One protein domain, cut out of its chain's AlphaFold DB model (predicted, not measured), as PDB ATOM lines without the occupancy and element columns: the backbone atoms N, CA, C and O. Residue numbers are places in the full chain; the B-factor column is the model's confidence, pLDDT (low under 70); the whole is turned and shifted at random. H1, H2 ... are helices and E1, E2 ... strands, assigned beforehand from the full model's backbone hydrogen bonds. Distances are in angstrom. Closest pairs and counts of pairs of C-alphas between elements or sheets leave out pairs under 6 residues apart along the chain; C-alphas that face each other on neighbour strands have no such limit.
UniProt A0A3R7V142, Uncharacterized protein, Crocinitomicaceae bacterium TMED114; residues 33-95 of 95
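What this domain is: This is residues 33 to 95 of the 95 residues of an uncharacterized protein of Crocinitomicaceae bacterium TMED114 (UniProt A0A3R7V142). A strongly twisted sheet of two hairpins, E1 with E2 and E3 with E4, has the short helix H1 packed over its E2 and E1 part, while H2 touches H1 and grazes the sheet near E3. The long axis runs from the E3 to E4 turn along E4 into the end at residues 93 to 95. The 63 printed residues hold, in order, E1 E2 H1 H2 E3 E4; the sheet order is E2 - E1 - E4 - E3, all antiparallel, and the class is mixed. The whole is compact, with a radius of gyration of the C-alphas of 11.3 A, and only just elongated, spanning 37 by 25 by 20 A.

How they stand to each other: E1, residues 33 to 39, is an inner strand, antiparallel to the edge strand E2, residues 45 to 49, at 154 degrees; N 36 and O 49 are 2.7 A apart, within hydrogen-bond range. H1, residues 52 to 58, is on the sheet at a height of 9.1 A, over E2 and only just over E1, with 3 C-alphas there; the closest C-alphas of H1 and E2 are Ile 55 and Cys 49, 6.3 A. On the local plane it runs along E2 at 29 degrees, only just. H2, residues 64 to 72, touches H1 at a steep tilt of 46 degrees, opposite ways; the closest C-alphas, Leu 56 and Gly 64, are 6.6 A apart. H2 only grazes the sheet with residues 67 to 71. E3, residues 77 to 79, is antiparallel to E4, residues 85 to 92, with N 78 and O 86 at 2.8 A; E4 is antiparallel to E1, with N 39 and O 85 at 2.7 A. In H1 and H2 every O i to N i+4 pair is within hydrogen-bond range.

Where its parts are: E1 begins at C-alpha 33 (176.249, 128.158, 111.630) and measures 19.6 A. E2 measures 11.0 A, H1 10.1 A, H2 12.1 A and E3 6.8 A. E4, 22.0 A, ends at C-alpha 92 (181.301, 131.969, 115.355).

The domain as a whole: The C-alphas farthest apart, Pro 81 and Asn 95, are 38.0 A apart. The printed part has no cut, and its five links are tight. Residues 93 to 95 are under pLDDT 70.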
ATOM      1  N   GLY A  33     177.075 129.346 111.714       74.31
ATOM      2  CA  GLY A  33     176.249 128.158 111.630       74.31
ATOM      3  C   GLY A  33     176.163 127.437 112.967       74.31
ATOM      4  O   GLY A  33     176.564 127.949 114.020       74.31
ATOM      5  N   ARG A  34     175.630 126.222 112.911       79.81
ATOM      6  CA  ARG A  34     175.555 125.294 114.035       79.81
ATOM      7  C   ARG A  34     176.587 124.197 113.811       79.81
ATOM      8  O   ARG A  34     176.797 123.786 112.681       79.81
ATOM      9  N   SER A  35     177.228 123.766 114.885       87.94
ATOM     10  CA  SER A  35     177.970 122.505 114.940       87.94
ATOM     11  C   SER A  35     177.318 121.612 115.982       87.94
ATOM     12  O   SER A  35     176.559 122.087 116.829       87.94
ATOM     13  N   TYR A  36     177.610 120.329 115.916       91.06
ATOM     14  CA  TYR A  36     177.038 119.295 116.749       91.06
ATOM     15  C   TYR A  36     178.167 118.598 117.495       91.06
ATOM     16  O   TYR A  36     179.128 118.120 116.902       91.06
ATOM     17  N   LEU A  37     178.060 118.561 118.812       93.88
ATOM     18  CA  LEU A  37     178.954 117.826 119.684       93.88
ATOM     19  C   LEU A  37     178.246 116.543 120.102       93.88
ATOM     20  O   LEU A  37     177.215 116.610 120.772       93.88
ATOM     21  N   VAL A  38     178.789 115.398 119.708       93.06
ATOM     22  CA  VAL A  38     178.288 114.089 120.127       93.06
ATOM     23  C   VAL A  38     179.044 113.676 121.385       93.06
ATOM     24  O   VAL A  38     180.276 113.678 121.415       93.06
ATOM     25  N   LEU A  39     178.284 113.376 122.431       94.12
ATOM     26  CA  LEU A  39     178.758 112.932 123.730       94.12
ATOM     27  C   LEU A  39     178.384 111.466 123.941       94.12
ATOM     28  O   LEU A  39     177.269 111.064 123.597       94.12
ATOM     29  N   ASP A  40     179.279 110.713 124.569       92.62
ATOM     30  CA  ASP A  40     179.002 109.355 125.038       92.62
ATOM     31  C   ASP A  40     178.095 109.341 126.289       92.62
ATOM     32  O   ASP A  40     177.663 110.386 126.794       92.62
ATOM     33  N   ALA A  41     177.797 108.144 126.805       92.69
ATOM     34  CA  ALA A  41     176.958 107.953 127.990       92.69
ATOM     35  C   ALA A  41     177.565 108.535 129.283       92.69
ATOM     36  O   ALA A  41     176.858 108.782 130.259       92.69
ATOM     37  N   GLN A  42     178.876 108.767 129.299       92.38
ATOM     38  CA  GLN A  42     179.636 109.368 130.388       92.38
ATOM     39  C   GLN A  42     179.700 110.899 130.255       92.38
ATOM     40  O   GLN A  42     180.177 111.579 131.167       92.38
ATOM     41  N   GLY A  43     179.195 111.453 129.150       88.69
ATOM     42  CA  GLY A  43     179.214 112.879 128.845       88.69
ATOM     43  C   GLY A  43     180.543 113.370 128.268       88.69
ATOM     44  O   GLY A  43     180.776 114.581 128.246       88.69
ATOM     45  N   LEU A  44     181.416 112.465 127.820       91.88
ATOM     46  CA  LEU A  44     182.687 112.801 127.194       91.88
ATOM     47  C   LEU A  44     182.501 113.061 125.695       91.88
ATOM     48  O   LEU A  44     181.681 112.407 125.049       91.88
ATOM     49  N   PRO A  45     183.247 114.024 125.125       91.81
ATOM     50  CA  PRO A  45     183.160 114.341 123.710       91.81
ATOM     51  C   PRO A  45     183.768 113.221 122.870       91.81
ATOM     52  O   PRO A  45     184.961 112.942 122.967       91.81
ATOM     53  N   GLU A  46     182.948 112.620 122.020       91.12
ATOM     54  CA  GLU A  46     183.370 111.556 121.110       91.12
ATOM     55  C   GLU A  46     183.713 112.126 119.734       91.12
ATOM     56  O   GLU A  46     184.785 111.863 119.192       91.12
ATOM     57  N   VAL A  47     182.830 112.968 119.185       91.31
ATOM     58  CA  VAL A  47     183.058 113.629 117.898       91.31
ATOM     59  C   VAL A  47     182.429 115.021 117.857       91.31
ATOM     60  O   VAL A  47     181.420 115.304 118.505       91.31
ATOM     61  N   THR A  48     183.038 115.902 117.066       92.19
ATOM     62  CA  THR A  48     182.455 117.188 116.668       92.19
ATOM     63  C   THR A  48     182.132 117.146 115.183       92.19
ATOM     64  O   THR A  48     182.986 116.813 114.370       92.19
ATOM     65  N   CYS A  49     180.894 117.483 114.846       90.00
ATOM     66  CA  CYS A  49     180.345 117.445 113.499       90.00
ATOM     67  C   CYS A  49     179.857 118.829 113.080       90.00
ATOM     68  O   CYS A  49     179.243 119.547 113.866       90.00
ATOM     69  N   ASP A  50     180.096 119.202 111.829       87.62
ATOM     70  CA  ASP A  50     179.642 120.488 111.287       87.62
ATOM     71  C   ASP A  50     178.239 120.415 110.669       87.62
ATOM     72  O   ASP A  50     177.559 121.433 110.557       87.62
ATOM     73  N   ASP A  51     177.778 119.217 110.313       87.06
ATOM     74  CA  ASP A  51     176.458 118.967 109.744       87.06
ATOM     75  C   ASP A  51     175.835 117.677 110.301       87.06
ATOM     76  O   ASP A  51     176.456 116.933 111.065       87.06
ATOM     77  N   VAL A  52     174.573 117.429 109.937       87.44
ATOM     78  CA  VAL A  52     173.852 116.219 110.353       87.44
ATOM     79  C   VAL A  52     174.382 114.968 109.650       87.44
ATOM     80  O   VAL A  52     174.300 113.891 110.230       87.44
ATOM     81  N   GLN A  53     174.966 115.075 108.453       88.56
ATOM     82  CA  GLN A  53     175.500 113.901 107.754       88.56
ATOM     83  C   GLN A  53     176.681 113.291 108.511       88.56
ATOM     84  O   GLN A  53     176.680 112.092 108.753       88.56
ATOM     85  N   CYS A  54     177.589 114.115 109.035       90.81
ATOM     86  CA  CYS A  54     178.663 113.663 109.919       90.81
ATOM     87  C   CYS A  54     178.135 112.917 111.158       90.81
ATOM     88  O   CYS A  54     178.738 111.940 111.604       90.81
ATOM     89  N   ILE A  55     176.987 113.333 111.711       90.38
ATOM     90  CA  ILE A  55     176.356 112.616 112.832       90.38
ATOM     91  C   ILE A  55     175.906 111.228 112.379       90.38
ATOM     92  O   ILE A  55     176.119 110.260 113.101       90.38
ATOM     93  N   LEU A  56     175.286 111.128 111.202       91.06
ATOM     94  CA  LEU A  56     174.797 109.864 110.649       91.06
ATOM     95  C   LEU A  56     175.939 108.924 110.259       91.06
ATOM     96  O   LEU A  56     175.812 107.721 110.459       91.06
ATOM     97  N   ASP A  57     177.071 109.454 109.802       90.19
ATOM     98  CA  ASP A  57     178.266 108.658 109.514       90.19
ATOM     99  C   ASP A  57     178.833 108.002 110.785       90.19
ATOM    100  O   ASP A  57     179.253 106.844 110.766       90.19
ATOM    101  N   VAL A  58     178.813 108.719 111.915       88.25
ATOM    102  CA  VAL A  58     179.299 108.207 113.210       88.25
ATOM    103  C   VAL A  58     178.238 107.364 113.929       88.25
ATOM    104  O   VAL A  58     178.559 106.416 114.647       88.25
ATOM    105  N   ARG A  59     176.955 107.682 113.731       86.88
ATOM    106  CA  ARG A  59     175.801 107.026 114.360       86.88
ATOM    107  C   ARG A  59     174.758 106.633 113.298       86.88
ATOM    108  O   ARG A  59     173.656 107.183 113.286       86.88
ATOM    109  N   PRO A  60     175.048 105.624 112.455       85.81
ATOM    110  CA  PRO A  60     174.180 105.236 111.334       85.81
ATOM    111  C   PRO A  60     172.845 104.627 111.769       85.81
ATOM    112  O   PRO A  60     171.932 104.467 110.966       85.81
ATOM    113  N   THR A  61     172.713 104.274 113.049       87.19
ATOM    114  CA  THR A  61     171.464 103.788 113.646       87.19
ATOM    115  C   THR A  61     170.444 104.903 113.889       87.19
ATOM    116  O   THR A  61     169.282 104.605 114.165       87.19
ATOM    117  N   LEU A  62     170.851 106.173 113.806       88.00
ATOM    118  CA  LEU A  62     169.957 107.311 113.981       88.00
ATOM    119  C   LEU A  62     169.191 107.617 112.695       88.00
ATOM    120  O   LEU A  62     169.715 107.533 111.589       88.00
ATOM    121  N   ASN A  63     167.937 108.037 112.852       89.19
ATOM    122  CA  ASN A  63     167.150 108.550 111.739       89.19
ATOM    123  C   ASN A  63     167.480 110.036 111.513       89.19
ATOM    124  O   ASN A  63     167.146 110.881 112.346       89.19
ATOM    125  N   GLY A  64     168.091 110.355 110.370       86.94
ATOM    126  CA  GLY A  64     168.464 111.721 109.993       86.94
ATOM    127  C   GLY A  64     167.314 112.724 109.992       86.94
ATOM    128  O   GLY A  64     167.505 113.854 110.441       86.94
ATOM    129  N   GLU A  65     166.111 112.323 109.573       88.62
ATOM    130  CA  GLU A  65     164.939 113.211 109.602       88.62
ATOM    131  C   GLU A  65     164.539 113.575 111.033       88.62
ATOM    132  O   GLU A  65     164.202 114.726 111.310       88.62
ATOM    133  N   ALA A  66     164.632 112.623 111.966       88.88
ATOM    134  CA  ALA A  66     164.338 112.876 113.372       88.88
ATOM    135  C   ALA A  66     165.367 113.835 113.993       88.88
ATOM    136  O   ALA A  66     164.999 114.738 114.745       88.88
ATOM    137  N   VAL A  67     166.648 113.677 113.636       88.94
ATOM    138  CA  VAL A  67     167.732 114.568 114.075       88.94
ATOM    139  C   VAL A  67     167.516 115.989 113.550       88.94
ATOM    140  O   VAL A  67     167.541 116.939 114.335       88.94
ATOM    141  N   LEU A  68     167.243 116.142 112.253       87.62
ATOM    142  CA  LEU A  68     166.959 117.442 111.634       87.62
ATOM    143  C   LEU A  68     165.734 118.108 112.264       87.62
ATOM    144  O   LEU A  68     165.838 119.224 112.771       87.62
ATOM    145  N   SER A  69     164.603 117.399 112.320       89.75
ATOM    146  CA  SER A  69     163.349 117.940 112.849       89.75
ATOM    147  C   SER A  69     163.473 118.410 114.300       89.75
ATOM    148  O   SER A  69     162.856 119.408 114.677       89.75
ATOM    149  N   HIS A  70     164.261 117.717 115.124       89.75
ATOM    150  CA  HIS A  70     164.470 118.094 116.522       89.75
ATOM    151  C   HIS A  70     165.224 119.420 116.659       89.75
ATOM    152  O   HIS A  70     164.848 120.280 117.458       89.75
ATOM    153  N   PHE A  71     166.274 119.614 115.861       87.94
ATOM    154  CA  PHE A  71     167.101 120.823 115.919       87.94
ATOM    155  C   PHE A  71     166.515 122.003 115.127       87.94
ATOM    156  O   PHE A  71     166.772 123.163 115.476       87.94
ATOM    157  N   ASP A  72     165.679 121.745 114.122       85.69
ATOM    158  CA  ASP A  72     164.888 122.777 113.441       85.69
ATOM    159  C   ASP A  72     163.846 123.399 114.377       85.69
ATOM    160  O   ASP A  72     163.619 124.609 114.333       85.69
ATOM    161  N   GLY A  73     163.319 122.617 115.328       81.50
ATOM    162  CA  GLY A  73     162.472 123.105 116.424       81.50
ATOM    163  C   GLY A  73     163.182 124.014 117.439       81.50
ATOM    164  O   GLY A  73     162.554 124.495 118.379       81.50
ATOM    165  N   GLY A  74     164.487 124.263 117.276       81.19
ATOM    166  CA  GLY A  74     165.272 125.130 118.157       81.19
ATOM    167  C   GLY A  74     165.783 124.449 119.428       81.19
ATOM    168  O   GLY A  74     166.337 125.128 120.294       81.19
ATOM    169  N   ALA A  75     165.639 123.126 119.543       88.12
ATOM    170  CA  ALA A  75     166.257 122.376 120.627       88.12
ATOM    171  C   ALA A  75     167.788 122.505 120.569       88.12
ATOM    172  O   ALA A  75     168.390 122.617 119.503       88.12
ATOM    173  N   THR A  76     168.438 122.485 121.731       88.94
ATOM    174  CA  THR A  76     169.902 122.604 121.844       88.94
ATOM    175  C   THR A  76     170.580 121.286 122.197       88.94
ATOM    176  O   THR A  76     171.801 121.188 122.089       88.94
ATOM    177  N   ALA A  77     169.812 120.271 122.596       91.56
ATOM    178  CA  ALA A  77     170.317 118.947 122.922       91.56
ATOM    179  C   ALA A  77     169.306 117.851 122.561       91.56
ATOM    180  O   ALA A  77     168.099 118.058 122.686       91.56
ATOM    181  N   MET A  78     169.807 116.690 122.143       92.38
ATOM    182  CA  MET A  78     169.055 115.458 121.900       92.38
ATOM    183  C   MET A  78     169.698 114.322 122.695       92.38
ATOM    184  O   MET A  78     170.908 114.128 122.604       92.38
ATOM    185  N   THR A  79     168.906 113.567 123.451       92.56
ATOM    186  CA  THR A  79     169.379 112.354 124.133       92.56
ATOM    187  C   THR A  79     169.329 111.173 123.173       92.56
ATOM    188  O   THR A  79     168.357 111.017 122.433       92.56
ATOM    189  N   LEU A  80     170.369 110.351 123.189       89.56
ATOM    190  CA  LEU A  80     170.497 109.167 122.352       89.56
ATOM    191  C   LEU A  80     170.067 107.901 123.115       89.56
ATOM    192  O   LEU A  80     170.134 107.862 124.346       89.56
ATOM    193  N   PRO A  81     169.614 106.850 122.407       85.94
ATOM    194  CA  PRO A  81     169.145 105.611 123.035       85.94
ATOM    195  C   PRO A  81     170.253 104.803 123.729       85.94
ATOM    196  O   PRO A  81     169.954 103.975 124.584       85.94
ATOM    197  N   ASP A  82     171.518 105.044 123.389       85.69
ATOM    198  CA  ASP A  82     172.701 104.462 124.037       85.69
ATOM    199  C   ASP A  82     173.096 105.180 125.345       85.69
ATOM    200  O   ASP A  82     174.061 104.790 126.000       85.69
ATOM    201  N   GLY A  83     172.343 106.212 125.743       87.25
ATOM    202  CA  GLY A  83     172.626 107.052 126.906       87.25
ATOM    203  C   GLY A  83     173.497 108.271 126.594       87.25
ATOM    204  O   GLY A  83     173.665 109.118 127.470       87.25
ATOM    205  N   GLY A  84     174.014 108.394 125.367       91.44
ATOM    206  CA  GLY A  84     174.757 109.563 124.907       91.44
ATOM    207  C   GLY A  84     173.872 110.782 124.641       91.44
ATOM    208  O   GLY A  84     172.652 110.776 124.840       91.44
ATOM    209  N   SER A  85     174.477 111.868 124.161       93.25
ATOM    210  CA  SER A  85     173.708 113.043 123.735       93.25
ATOM    211  C   SER A  85     174.377 113.828 122.619       93.25
ATOM    212  O   SER A  85     175.594 113.931 122.552       93.25
ATOM    213  N   ILE A  86     173.571 114.441 121.760       93.75
ATOM    214  CA  ILE A  86     174.023 115.402 120.756       93.75
ATOM    215  C   ILE A  86     173.711 116.798 121.278       93.75
ATOM    216  O   ILE A  86     172.575 117.069 121.666       93.75
ATOM    217  N   ARG A  87     174.686 117.706 121.261       93.50
ATOM    218  CA  ARG A  87     174.518 119.109 121.661       93.50
ATOM    219  C   ARG A  87     174.848 120.055 120.522       93.50
ATOM    220  O   ARG A  87     175.868 119.904 119.863       93.50
ATOM    221  N   VAL A  88     174.022 121.076 120.334       91.06
ATOM    222  CA  VAL A  88     174.299 122.145 119.375       91.06
ATOM    223  C   VAL A  88     175.292 123.123 119.988       91.06
ATOM    224  O   VAL A  88     175.033 123.733 121.027       91.06
ATOM    225  N   VAL A  89     176.414 123.311 119.306       88.06
ATOM    226  CA  VAL A  89     177.428 124.304 119.634       88.06
ATOM    227  C   VAL A  89     177.378 125.411 118.574       88.06
ATOM    228  O   VAL A  89     177.583 125.138 117.385       88.06
ATOM    229  N   PRO A  90     177.079 126.666 118.955       81.75
ATOM    230  CA  PRO A  90     177.050 127.774 118.011       81.75
ATOM    231  C   PRO A  90     178.461 128.072 117.499       81.75
ATOM    232  O   PRO A  90     179.358 128.383 118.289       81.75
ATOM    233  N   ARG A  91     178.658 128.030 116.176       77.81
ATOM    234  CA  ARG A  91     179.931 128.426 115.567       77.81
ATOM    235  C   ARG A  91     179.944 129.917 115.296       77.81
ATOM    236  O   ARG A  91     178.991 130.477 114.750       77.81
ATOM    237  N   ARG A  92     181.045 130.562 115.670       75.38
ATOM    238  CA  ARG A  92     181.301 131.969 115.355       75.38
ATOM    239  C   ARG A  92     182.176 132.054 114.112       75.38
ATOM    240  O   ARG A  92     183.128 131.286 114.013       75.38
ATOM    241  N   LYS A  93     181.890 133.021 113.237       66.94
ATOM    242  CA  LYS A  93     182.772 133.413 112.135       66.94
ATOM    243  C   LYS A  93     184.161 133.670 112.695       66.94
ATOM    244  O   LYS A  93     184.312 134.455 113.639       66.94
ATOM    245  N   ARG A  94     185.161 132.985 112.147       64.62
ATOM    246  CA  ARG A  94     186.562 133.270 112.451       64.62
ATOM    247  C   ARG A  94     186.920 134.556 111.695       64.62
ATOM    248  O   ARG A  94     186.851 134.565 110.472       64.62
ATOM    249  N   ASN A  95     187.176 135.639 112.433       55.47
ATOM    250  CA  ASN A  95     187.673 136.901 111.865       55.47
ATOM    251  C   ASN A  95     189.060 136.719 111.248       55.47
ATOM    252  O   ASN A  95     189.845 135.933 111.829       55.47
TER     253      ASN A  95